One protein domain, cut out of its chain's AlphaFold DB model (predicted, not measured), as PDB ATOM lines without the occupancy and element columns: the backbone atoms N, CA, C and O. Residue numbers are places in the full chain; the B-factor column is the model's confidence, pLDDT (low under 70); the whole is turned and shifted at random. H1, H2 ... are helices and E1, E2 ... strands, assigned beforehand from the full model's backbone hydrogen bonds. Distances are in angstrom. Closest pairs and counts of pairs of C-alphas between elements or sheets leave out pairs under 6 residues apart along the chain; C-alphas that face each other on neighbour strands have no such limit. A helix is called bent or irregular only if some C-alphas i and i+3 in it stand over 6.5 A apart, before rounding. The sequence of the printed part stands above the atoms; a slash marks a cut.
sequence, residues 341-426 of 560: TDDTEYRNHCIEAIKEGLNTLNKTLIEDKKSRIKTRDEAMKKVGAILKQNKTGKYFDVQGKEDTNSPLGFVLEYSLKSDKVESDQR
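What this domain is: This is residues 341 to 426 of the 560 residues of the protein "Transposase" of Desulfosporosinus youngiae DSM 17734 (UniProt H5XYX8). Long helix H1 runs the length of a rod; H2 folds back beside it, the strand hairpin E1 E2 packs along this helix pair, and short H3 lies near H1's first residues. The printed part has 86 residues, with three named helices and two antiparallel strands, ordered H1 H2 E1 E2 H3, class mixed. It is only just compact, close to loose: radius of gyration of the C-alphas 14.2 A, spans 43 by 20 by 17 A.

How they stand to each other: H1, residues 341 to 367, touches H2, residues 376 to 391, with residues 350 to 361 alone, a helical hairpin at a shallow tilt of 14 degrees, opposite ways; closest C-alphas: Cys 350 and Asn 390, 6.1 A. In the hairpin of E1, residues 396 to 402, and E2, residues 410 to 416, find N 397 and O 415 within hydrogen-bond range, 2.9 A. The closest C-alphas of H1 and E2 are Asn 362 and Leu 412, 5.7 A. H3, residues 418 to 425, is close to H1 but not clearly touching; closest C-alphas: Thr 344 and Gln 425, 6.5 A. Every O i to N i+4 pair is within range in H1 and H3, 10 of 12 in H2.

Where its parts are: Find C-alpha 341 at (181.107, 238.291, 248.724); H1 runs 38.4 A. H2 runs 23.6 A, irregular: C-alphas 387 and 390 are 7.9 A apart. E1 spans 19.0 A, E2 19.9 A; H3 runs 10.3 A to C-alpha 425 at (186.344, 234.261, 256.135).

The domain as a whole: The farthest C-alphas, Lys 370 and Arg 426, are 44.7 A apart. The printed part has no cut and no long link; pLDDT is under 70 at residues 369 to 371.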
ATOM      1  N   THR A 341     182.549 238.376 248.459       96.62
ATOM      2  CA  THR A 341     181.107 238.291 248.724       96.62
ATOM      3  C   THR A 341     180.582 236.905 248.361       96.62
ATOM      4  O   THR A 341     180.058 236.217 249.234       96.62
ATOM      5  N   ASP A 342     180.842 236.437 247.135       96.44
ATOM      6  CA  ASP A 342     180.383 235.123 246.663       96.44
ATOM      7  C   ASP A 342     180.888 233.972 247.557       96.44
ATOM      8  O   ASP A 342     180.140 233.061 247.915       96.44
ATOM      9  N   ASP A 343     182.174 233.995 247.930       94.88
ATOM     10  CA  ASP A 343     182.789 232.977 248.790       94.88
ATOM     11  C   ASP A 343     182.197 233.005 250.210       94.88
ATOM     12  O   ASP A 343     181.953 231.944 250.796       94.88
ATOM     13  N   THR A 344     181.927 234.202 250.746       95.38
ATOM     14  CA  THR A 344     181.300 234.404 252.063       95.38
ATOM     15  C   THR A 344     179.878 233.851 252.079       95.38
ATOM     16  O   THR A 344     179.528 233.068 252.967       95.38
ATOM     17  N   GLU A 345     179.068 234.222 251.088       96.25
ATOM     18  CA  GLU A 345     177.689 233.757 250.940       96.25
ATOM     19  C   GLU A 345     177.634 232.241 250.764       96.25
ATOM     20  O   GLU A 345     176.898 231.561 251.481       96.25
ATOM     21  N   TYR A 346     178.477 231.686 249.887       94.25
ATOM     22  CA  TYR A 346     178.550 230.245 249.663       94.25
ATOM     23  C   TYR A 346     178.943 229.487 250.935       94.25
ATOM     24  O   TYR A 346     178.328 228.470 251.274       94.25
ATOM     25  N   ARG A 347     179.936 229.980 251.686       94.12
ATOM     26  CA  ARG A 347     180.347 229.380 252.962       94.12
ATOM     27  C   ARG A 347     179.216 229.424 253.989       94.12
ATOM     28  O   ARG A 347     178.977 228.408 254.640       94.12
ATOM     29  N   ASN A 348     178.527 230.557 254.128       94.75
ATOM     30  CA  ASN A 348     177.396 230.705 255.049       94.75
ATOM     31  C   ASN A 348     176.243 229.768 254.669       94.75
ATOM     32  O   ASN A 348     175.758 229.029 255.521       94.75
ATOM     33  N   HIS A 349     175.886 229.702 253.385       95.19
ATOM     34  CA  HIS A 349     174.898 228.754 252.874       95.19
ATOM     35  C   HIS A 349     175.261 227.300 253.224       95.19
ATOM     36  O   HIS A 349     174.428 226.534 253.703       95.19
ATOM     37  N   CYS A 350     176.533 226.924 253.065       94.06
ATOM     38  CA  CYS A 350     177.014 225.584 253.394       94.06
ATOM     39  C   CYS A 350     177.053 225.294 254.906       94.06
ATOM     40  O   CYS A 350     176.971 224.131 255.303       94.06
ATOM     41  N   ILE A 351     177.215 226.313 255.755       94.62
ATOM     42  CA  ILE A 351     177.086 226.191 257.216       94.62
ATOM     43  C   ILE A 351     175.620 225.952 257.588       94.62
ATOM     44  O   ILE A 351     175.341 225.026 258.350       94.62
ATOM     45  N   GLU A 352     174.687 226.722 257.024       95.12
ATOM     46  CA  GLU A 352     173.251 226.556 257.285       95.12
ATOM     47  C   GLU A 352     172.740 225.184 256.827       95.12
ATOM     48  O   GLU A 352     172.067 224.503 257.597       95.12
ATOM     49  N   ALA A 353     173.173 224.694 255.662       94.69
ATOM     50  CA  ALA A 353     172.821 223.350 255.196       94.69
ATOM     51  C   ALA A 353     173.240 222.237 256.185       94.69
ATOM     52  O   ALA A 353     172.495 221.281 256.413       94.69
ATOM     53  N   ILE A 354     174.418 222.358 256.816       94.50
ATOM     54  CA  ILE A 354     174.849 221.409 257.858       94.50
ATOM     55  C   ILE A 354     173.985 221.552 259.115       94.50
ATOM     56  O   ILE A 354     173.571 220.532 259.667       94.50
ATOM     57  N   LYS A 355     173.691 222.782 259.564       94.62
ATOM     58  CA  LYS A 355     172.816 223.016 260.727       94.62
ATOM     59  C   LYS A 355     171.440 222.395 260.519       94.62
ATOM     60  O   LYS A 355     170.962 221.674 261.388       94.62
ATOM     61  N   GLU A 356     170.823 222.617 259.362       94.75
ATOM     62  CA  GLU A 356     169.533 222.026 258.996       94.75
ATOM     63  C   GLU A 356     169.583 220.495 258.990       94.75
ATOM     64  O   GLU A 356     168.688 219.843 259.540       94.75
ATOM     65  N   GLY A 357     170.650 219.911 258.435       93.50
ATOM     66  CA  GLY A 357     170.872 218.466 258.446       93.50
ATOM     67  C   GLY A 357     170.995 217.897 259.863       93.50
ATOM     68  O   GLY A 357     170.348 216.898 260.186       93.50
ATOM     69  N   LEU A 358     171.784 218.544 260.727       92.94
ATOM     70  CA  LEU A 358     171.952 218.150 262.128       92.94
ATOM     71  C   LEU A 358     170.653 218.321 262.926       92.94
ATOM     72  O   LEU A 358     170.292 217.424 263.681       92.94
ATOM     73  N   ASN A 359     169.918 219.416 262.719       93.56
ATOM     74  CA  ASN A 359     168.639 219.678 263.383       93.56
ATOM     75  C   ASN A 359     167.576 218.651 262.975       93.56
ATOM     76  O   ASN A 359     166.880 218.111 263.832       93.56
ATOM     77  N   THR A 360     167.473 218.340 261.681       92.19
ATOM     78  CA  THR A 360     166.563 217.306 261.162       92.19
ATOM     79  C   THR A 360     166.912 215.929 261.722       92.19
ATOM     80  O   THR A 360     166.024 215.182 262.141       92.19
ATOM     81  N   LEU A 361     168.205 215.595 261.785       90.06
ATOM     82  CA  LEU A 361     168.657 214.349 262.398       90.06
ATOM     83  C   LEU A 361     168.309 214.315 263.890       90.06
ATOM     84  O   LEU A 361     167.760 213.319 264.345       90.06
ATOM     85  N   ASN A 362     168.558 215.399 264.628       89.31
ATOM     86  CA  ASN A 362     168.258 215.478 266.056       89.31
ATOM     87  C   ASN A 362     166.754 215.325 266.338       89.31
ATOM     88  O   ASN A 362     166.375 214.522 267.184       89.31
ATOM     89  N   LYS A 363     165.888 215.992 265.558       87.94
ATOM     90  CA  LYS A 363     164.427 215.795 265.623       87.94
ATOM     91  C   LYS A 363     164.036 214.340 265.384       87.94
ATOM     92  O   LYS A 363     163.262 213.781 266.149       87.94
ATOM     93  N   THR A 364     164.631 213.696 264.379       86.44
ATOM     94  CA  THR A 364     164.379 212.273 264.085       86.44
ATOM     95  C   THR A 364     164.769 211.367 265.257       86.44
ATOM     96  O   THR A 364     164.073 210.396 265.535       86.44
ATOM     97  N   LEU A 365     165.879 211.666 265.944       83.12
ATOM     98  CA  LEU A 365     166.333 210.888 267.102       83.12
ATOM     99  C   LEU A 365     165.385 211.032 268.302       83.12
ATOM    100  O   LEU A 365     165.246 210.073 269.052       83.12
ATOM    101  N   ILE A 366     164.732 212.189 268.458       82.00
ATOM    102  CA  ILE A 366     163.821 212.494 269.572       82.00
ATOM    103  C   ILE A 366     162.394 211.988 269.296       82.00
ATOM    104  O   ILE A 366     161.771 211.376 270.162       82.00
ATOM    105  N   GLU A 367     161.857 212.246 268.101       78.38
ATOM    106  CA  GLU A 367     160.420 212.128 267.812       78.38
ATOM    107  C   GLU A 367     160.024 210.781 267.176       78.38
ATOM    108  O   GLU A 367     158.903 210.305 267.376       78.38
ATOM    109  N   ASP A 368     160.920 210.126 266.428       71.00
ATOM    110  CA  ASP A 368     160.567 208.954 265.618       71.00
ATOM    111  C   ASP A 368     160.935 207.621 266.292       71.00
ATOM    112  O   ASP A 368     161.996 207.032 266.066       71.00
ATOM    113  N   LYS A 369     159.988 207.072 267.065       62.56
ATOM    114  CA  LYS A 369     160.094 205.732 267.680       62.56
ATOM    115  C   LYS A 369     160.188 204.578 266.664       62.56
ATOM    116  O   LYS A 369     160.491 203.454 267.062       62.56
ATOM    117  N   LYS A 370     159.910 204.817 265.375       61.38
ATOM    118  CA  LYS A 370     160.051 203.845 264.272       61.38
ATOM    119  C   LYS A 370     161.264 204.138 263.382       61.38
ATOM    120  O   LYS A 370     161.416 203.499 262.336       61.38
ATOM    121  N   SER A 371     162.134 205.060 263.796       68.81
ATOM    122  CA  SER A 371     163.341 205.424 263.066       68.81
ATOM    123  C   SER A 371     164.176 204.189 262.722       68.81
ATOM    124  O   SER A 371     164.349 203.261 263.513       68.81
ATOM    125  N   ARG A 372     164.743 204.188 261.510       74.44
ATOM    126  CA  ARG A 372     165.702 203.158 261.078       74.44
ATOM    127  C   ARG A 372     167.042 203.245 261.823       74.44
ATOM    128  O   ARG A 372     167.866 202.362 261.627       74.44
ATOM    129  N   ILE A 373     167.271 204.299 262.612       81.81
ATOM    130  CA  ILE A 373     168.478 204.491 263.421       81.81
ATOM    131  C   ILE A 373     168.249 203.832 264.777       81.81
ATOM    132  O   ILE A 373     167.404 204.285 265.545       81.81
ATOM    133  N   LYS A 374     168.998 202.770 265.070       79.94
ATOM    134  CA  LYS A 374     168.827 201.968 266.289       79.94
ATOM    135  C   LYS A 374     169.972 202.094 267.281       79.94
ATOM    136  O   LYS A 374     169.846 201.631 268.408       79.94
ATOM    137  N   THR A 375     171.091 202.687 266.875       84.94
ATOM    138  CA  THR A 375     172.287 202.793 267.717       84.94
ATOM    139  C   THR A 375     172.911 204.181 267.649       84.94
ATOM    140  O   THR A 375     172.776 204.903 266.655       84.94
ATOM    141  N   ARG A 376     173.655 204.541 268.705       85.44
ATOM    142  CA  ARG A 376     174.477 205.760 268.746       85.44
ATOM    143  C   ARG A 376     175.472 205.805 267.584       85.44
ATOM    144  O   ARG A 376     175.626 206.845 266.952       85.44
ATOM    145  N   ASP A 377     176.065 204.668 267.236       87.12
ATOM    146  CA  ASP A 377     177.011 204.553 266.122       87.12
ATOM    147  C   ASP A 377     176.379 204.871 264.764       87.12
ATOM    148  O   ASP A 377     176.979 205.570 263.946       87.12
ATOM    149  N   GLU A 378     175.161 204.398 264.499       88.12
ATOM    150  CA  GLU A 378     174.440 204.721 263.261       88.12
ATOM    151  C   GLU A 378     174.109 206.213 263.162       88.12
ATOM    152  O   GLU A 378     174.256 206.811 262.090       88.12
ATOM    153  N   ALA A 379     173.712 206.833 264.276       87.50
ATOM    154  CA  ALA A 379     173.479 208.270 264.339       87.50
ATOM    155  C   ALA A 379     174.773 209.053 264.067       87.50
ATOM    156  O   ALA A 379     174.788 209.938 263.211       87.50
ATOM    157  N   MET A 380     175.883 208.680 264.710       90.06
ATOM    158  CA  MET A 380     177.179 209.337 264.517       90.06
ATOM    159  C   MET A 380     177.757 209.108 263.110       90.06
ATOM    160  O   MET A 380     178.395 210.004 262.556       90.06
ATOM    161  N   LYS A 381     177.472 207.970 262.461       90.94
ATOM    162  CA  LYS A 381     177.777 207.764 261.032       90.94
ATOM    163  C   LYS A 381     177.019 208.749 260.145       90.94
ATOM    164  O   LYS A 381     177.611 209.305 259.218       90.94
ATOM    165  N   LYS A 382     175.736 209.002 260.429       90.62
ATOM    166  CA  LYS A 382     174.949 210.020 259.712       90.62
ATOM    167  C   LYS A 382     175.461 211.434 259.976       90.62
ATOM    168  O   LYS A 382     175.589 212.189 259.018       90.62
ATOM    169  N   VAL A 383     175.835 211.765 261.215       91.88
ATOM    170  CA  VAL A 383     176.527 213.027 261.537       91.88
ATOM    171  C   VAL A 383     177.785 213.167 260.683       91.88
ATOM    172  O   VAL A 383     177.951 214.166 259.993       91.88
ATOM    173  N   GLY A 384     178.636 212.139 260.638       91.06
ATOM    174  CA  GLY A 384     179.832 212.137 259.798       91.06
ATOM    175  C   GLY A 384     179.531 212.323 258.306       91.06
ATOM    176  O   GLY A 384     180.282 213.007 257.615       91.06
ATOM    177  N   ALA A 385     178.432 211.754 257.800       91.12
ATOM    178  CA  ALA A 385     177.990 211.960 256.422       91.12
ATOM    179  C   ALA A 385     177.543 213.409 256.168       91.12
ATOM    180  O   ALA A 385     177.967 213.988 255.173       91.12
ATOM    181  N   ILE A 386     176.764 214.004 257.081       92.19
ATOM    182  CA  ILE A 386     176.338 215.412 257.019       92.19
ATOM    183  C   ILE A 386     177.561 216.336 257.051       92.19
ATOM    184  O   ILE A 386     177.709 217.193 256.190       92.19
ATOM    185  N   LEU A 387     178.502 216.117 257.974       91.56
ATOM    186  CA  LEU A 387     179.712 216.938 258.099       91.56
ATOM    187  C   LEU A 387     180.660 216.823 256.893       91.56
ATOM    188  O   LEU A 387     181.446 217.735 256.629       91.56
ATOM    189  N   LYS A 388     180.606 215.714 256.146       88.38
ATOM    190  CA  LYS A 388     181.357 215.553 254.892       88.38
ATOM    191  C   LYS A 388     180.735 216.318 253.724       88.38
ATOM    192  O   LYS A 388     181.433 216.548 252.734       88.38
ATOM    193  N   GLN A 389     179.467 216.723 253.816       81.19
ATOM    194  CA  GLN A 389     178.837 217.540 252.784       81.19
ATOM    195  C   GLN A 389     179.522 218.912 252.723       81.19
ATOM    196  O   GLN A 389     179.912 219.488 253.738       81.19
ATOM    197  N   ASN A 390     179.721 219.422 251.506       78.56
ATOM    198  CA  ASN A 390     180.125 220.806 251.231       78.56
ATOM    199  C   ASN A 390     181.440 221.305 251.881       78.56
ATOM    200  O   ASN A 390     181.723 222.497 251.861       78.56
ATOM    201  N   LYS A 391     182.296 220.413 252.413       80.69
ATOM    202  CA  LYS A 391     183.623 220.727 253.001       80.69
ATOM    203  C   LYS A 391     183.606 221.720 254.188       80.69
ATOM    204  O   LYS A 391     184.671 222.197 254.593       80.69
ATOM    205  N   THR A 392     182.443 222.009 254.775       87.12
ATOM    206  CA  THR A 392     182.263 222.956 255.896       87.12
ATOM    207  C   THR A 392     182.136 222.285 257.265       87.12
ATOM    208  O   THR A 392     182.174 222.977 258.279       87.12
ATOM    209  N   GLY A 393     182.115 220.947 257.344       87.50
ATOM    210  CA  GLY A 393     182.061 220.227 258.626       87.50
ATOM    211  C   GLY A 393     183.214 220.533 259.590       87.50
ATOM    212  O   GLY A 393     183.056 220.406 260.797       87.50
ATOM    213  N   LYS A 394     184.351 221.032 259.083       91.19
ATOM    214  CA  LYS A 394     185.486 221.520 259.893       91.19
ATOM    215  C   LYS A 394     185.128 222.659 260.863       91.19
ATOM    216  O   LYS A 394     185.907 222.914 261.779       91.19
ATOM    217  N   TYR A 395     184.007 223.353 260.646       94.31
ATOM    218  CA  TYR A 395     183.532 224.437 261.512       94.31
ATOM    219  C   TYR A 395     182.697 223.949 262.689       94.31
ATOM    220  O   TYR A 395     182.420 224.739 263.580       94.31
ATOM    221  N   PHE A 396     182.306 222.678 262.708       94.75
ATOM    222  CA  PHE A 396     181.427 222.143 263.733       94.75
ATOM    223  C   PHE A 396     182.225 221.321 264.744       94.75
ATOM    224  O   PHE A 396     183.197 220.633 264.404       94.75
ATOM    225  N   ASP A 397     181.811 221.410 265.999       93.56
ATOM    226  CA  ASP A 397     182.021 220.366 266.991       93.56
ATOM    227  C   ASP A 397     180.664 219.735 267.289       93.56
ATOM    228  O   ASP A 397     179.715 220.461 267.574       93.56
ATOM    229  N   VAL A 398     180.543 218.414 267.149       93.19
ATOM    230  CA  VAL A 398     179.269 217.697 267.322       93.19
ATOM    231  C   VAL A 398     179.472 216.572 268.317       93.19
ATOM    232  O   VAL A 398     180.329 215.710 268.118       93.19
ATOM    233  N   GLN A 399     178.659 216.564 269.366       91.31
ATOM    234  CA  GLN A 399     178.738 215.606 270.458       91.31
ATOM    235  C   GLN A 399     177.353 215.025 270.762       91.31
ATOM    236  O   GLN A 399     176.319 215.626 270.474       91.31
ATOM    237  N   GLY A 400     177.334 213.815 271.319       87.31
ATOM    238  CA  GLY A 400     176.112 213.210 271.844       87.31
ATOM    239  C   GLY A 400     176.006 213.497 273.335       87.31
ATOM    240  O   GLY A 400     176.869 213.035 274.083       87.31
ATOM    241  N   LYS A 401     174.968 214.220 273.747       87.94
ATOM    242  CA  LYS A 401     174.657 214.508 275.147       87.94
ATOM    243  C   LYS A 401     173.614 213.522 275.647       87.94
ATOM    244  O   LYS A 401     172.608 213.320 274.975       87.94
ATOM    245  N   GLU A 402     173.856 212.907 276.799       86.69
ATOM    246  CA  GLU A 402     172.902 211.970 277.395       86.69
ATOM    247  C   GLU A 402     171.566 212.660 277.683       86.69
ATOM    248  O   GLU A 402     171.523 213.770 278.215       86.69
ATOM    249  N   ASP A 403     170.482 211.997 277.296       83.19
ATOM    250  CA  ASP A 403     169.117 212.464 277.504       83.19
ATOM    251  C   ASP A 403     168.198 211.254 277.658       83.19
ATOM    252  O   ASP A 403     167.969 210.492 276.715       83.19
ATOM    253  N   THR A 404     167.656 211.089 278.861       76.88
ATOM    254  CA  THR A 404     166.751 209.992 279.219       76.88
ATOM    255  C   THR A 404     165.400 210.070 278.511       76.88
ATOM    256  O   THR A 404     164.678 209.076 278.484       76.88
ATOM    257  N   ASN A 405     165.045 211.225 277.938       75.00
ATOM    258  CA  ASN A 405     163.803 211.406 277.184       75.00
ATOM    259  C   ASN A 405     163.937 210.996 275.712       75.00
ATOM    260  O   ASN A 405     162.930 210.826 275.025       75.00
ATOM    261  N   SER A 406     165.167 210.815 275.227       75.94
ATOM    262  CA  SER A 406     165.429 210.314 273.883       75.94
ATOM    263  C   SER A 406     165.283 208.786 273.843       75.94
ATOM    264  O   SER A 406     165.859 208.099 274.689       75.94
ATOM    265  N   PRO A 407     164.601 208.209 272.833       76.06
ATOM    266  CA  PRO A 407     164.525 206.761 272.614       76.06
ATOM    267  C   PRO A 407     165.879 206.034 272.593       76.06
ATOM    268  O   PRO A 407     165.933 204.836 272.862       76.06
ATOM    269  N   LEU A 408     166.967 206.740 272.263       77.19
ATOM    270  CA  LEU A 408     168.327 206.198 272.194       77.19
ATOM    271  C   LEU A 408     169.210 206.603 273.389       77.19
ATOM    272  O   LEU A 408     170.396 206.277 273.398       77.19
ATOM    273  N   GLY A 409     168.660 207.315 274.378       81.56
ATOM    274  CA  GLY A 409     169.381 207.762 275.573       81.56
ATOM    275  C   GLY A 409     170.320 208.954 275.358       81.56
ATOM    276  O   GLY A 409     171.105 209.281 276.247       81.56
ATOM    277  N   PHE A 410     170.285 209.602 274.189       85.75
ATOM    278  CA  PHE A 410     171.080 210.800 273.903       85.75
ATOM    279  C   PHE A 410     170.433 211.695 272.837       85.75
ATOM    280  O   PHE A 410     169.629 211.237 272.021       85.75
ATOM    281  N   VAL A 411     170.852 212.957 272.808       86.44
ATOM    282  CA  VAL A 411     170.556 213.951 271.768       86.44
ATOM    283  C   VAL A 411     171.850 214.487 271.164       86.44
ATOM    284  O   VAL A 411     172.928 214.375 271.753       86.44
ATOM    285  N   LEU A 412     171.762 215.057 269.966       89.69
ATOM    286  CA  LEU A 412     172.887 215.733 269.331       89.69
ATOM    287  C   LEU A 412     172.973 217.175 269.826       89.69
ATOM    288  O   LEU A 412     172.010 217.933 269.732       89.69
ATOM    289  N   GLU A 413     174.156 217.559 270.282       91.19
ATOM    290  CA  GLU A 413     174.525 218.937 270.576       91.19
ATOM    291  C   GLU A 413     175.686 219.328 269.665       91.19
ATOM    292  O   GLU A 413     176.597 218.533 269.414       91.19
ATOM    293  N   TYR A 414     175.647 220.544 269.125       93.62
ATOM    294  CA  TYR A 414     176.733 221.045 268.299       93.62
ATOM    295  C   TYR A 414     177.032 222.510 268.578       93.62
ATOM    296  O   TYR A 414     176.149 223.295 268.916       93.62
ATOM    297  N   SER A 415     178.294 222.879 268.375       94.19
ATOM    298  CA  SER A 415     178.768 224.257 268.437       94.19
ATOM    299  C   SER A 415     179.575 224.609 267.188       94.19
ATOM    300  O   SER A 415     180.133 223.740 266.507       94.19
ATOM    301  N   LEU A 416     179.605 225.901 266.858       95.06
ATOM    302  CA  LEU A 416     180.459 226.429 265.802       95.06
ATOM    303  C   LEU A 416     181.798 226.876 266.383       95.06
ATOM    304  O   LEU A 416     181.861 227.593 267.375       95.06
ATOM    305  N   LYS A 417     182.876 226.502 265.700       95.56
ATOM    306  CA  LYS A 417     184.236 226.975 265.961       95.56
ATOM    307  C   LYS A 417     184.402 228.362 265.336       95.56
ATOM    308  O   LYS A 417     184.963 228.462 264.241       95.56
ATOM    309  N   SER A 418     183.887 229.402 265.999       93.00
ATOM    310  CA  SER A 418     183.852 230.789 265.495       93.00
ATOM    311  C   SER A 418     185.211 231.266 264.980       93.00
ATOM    312  O   SER A 418     185.306 231.666 263.823       93.00
ATOM    313  N   ASP A 419     186.287 231.044 265.740       91.56
ATOM    314  CA  ASP A 419     187.656 231.401 265.341       91.56
ATOM    315  C   ASP A 419     188.060 230.795 263.987       91.56
ATOM    316  O   ASP A 419     188.783 231.395 263.188       91.56
ATOM    317  N   LYS A 420     187.598 229.570 263.693       90.94
ATOM    318  CA  LYS A 420     187.903 228.891 262.430       90.94
ATOM    319  C   LYS A 420     187.108 229.472 261.268       90.94
ATOM    320  O   LYS A 420     187.639 229.526 260.156       90.94
ATOM    321  N   VAL A 421     185.860 229.861 261.522       92.75
ATOM    322  CA  VAL A 421     184.999 230.534 260.546       92.75
ATOM    323  C   VAL A 421     185.602 231.890 260.200       92.75
ATOM    324  O   VAL A 421     185.866 232.134 259.027       92.75
ATOM    325  N   GLU A 422     185.926 232.707 261.202       91.31
ATOM    326  CA  GLU A 422     186.534 234.033 261.031       91.31
ATOM    327  C   GLU A 422     187.896 233.955 260.327       91.31
ATOM    328  O   GLU A 422     188.158 234.686 259.369       91.31
ATOM    329  N   SER A 423     188.744 232.998 260.724       89.38
ATOM    330  CA  SER A 423     190.042 232.752 260.080       89.38
ATOM    331  C   SER A 423     189.917 232.413 258.591       89.38
ATOM    332  O   SER A 423     190.743 232.856 257.790       89.38
ATOM    333  N   ASP A 424     188.927 231.604 258.204       90.31
ATOM    334  CA  ASP A 424     188.698 231.273 256.795       90.31
ATOM    335  C   ASP A 424     188.028 232.428 256.041       90.31
ATOM    336  O   ASP A 424     188.432 232.697 254.908       90.31
ATOM    337  N   GLN A 425     187.080 233.120 256.683       92.25
ATOM    338  CA  GLN A 425     186.344 234.261 256.135       92.25
ATOM    339  C   GLN A 425     187.266 235.416 255.760       92.25
ATOM    340  O   GLN A 425     187.127 235.995 254.688       92.25
ATOM    341  N   ARG A 426     188.275 235.707 256.589       91.19
ATOM    342  CA  ARG A 426     189.301 236.718 256.284       91.19
ATOM    343  C   ARG A 426     189.989 236.484 254.932       91.19
ATOM    344  O   ARG A 426     190.462 237.430 254.311       91.19
TER     345      ARG A 426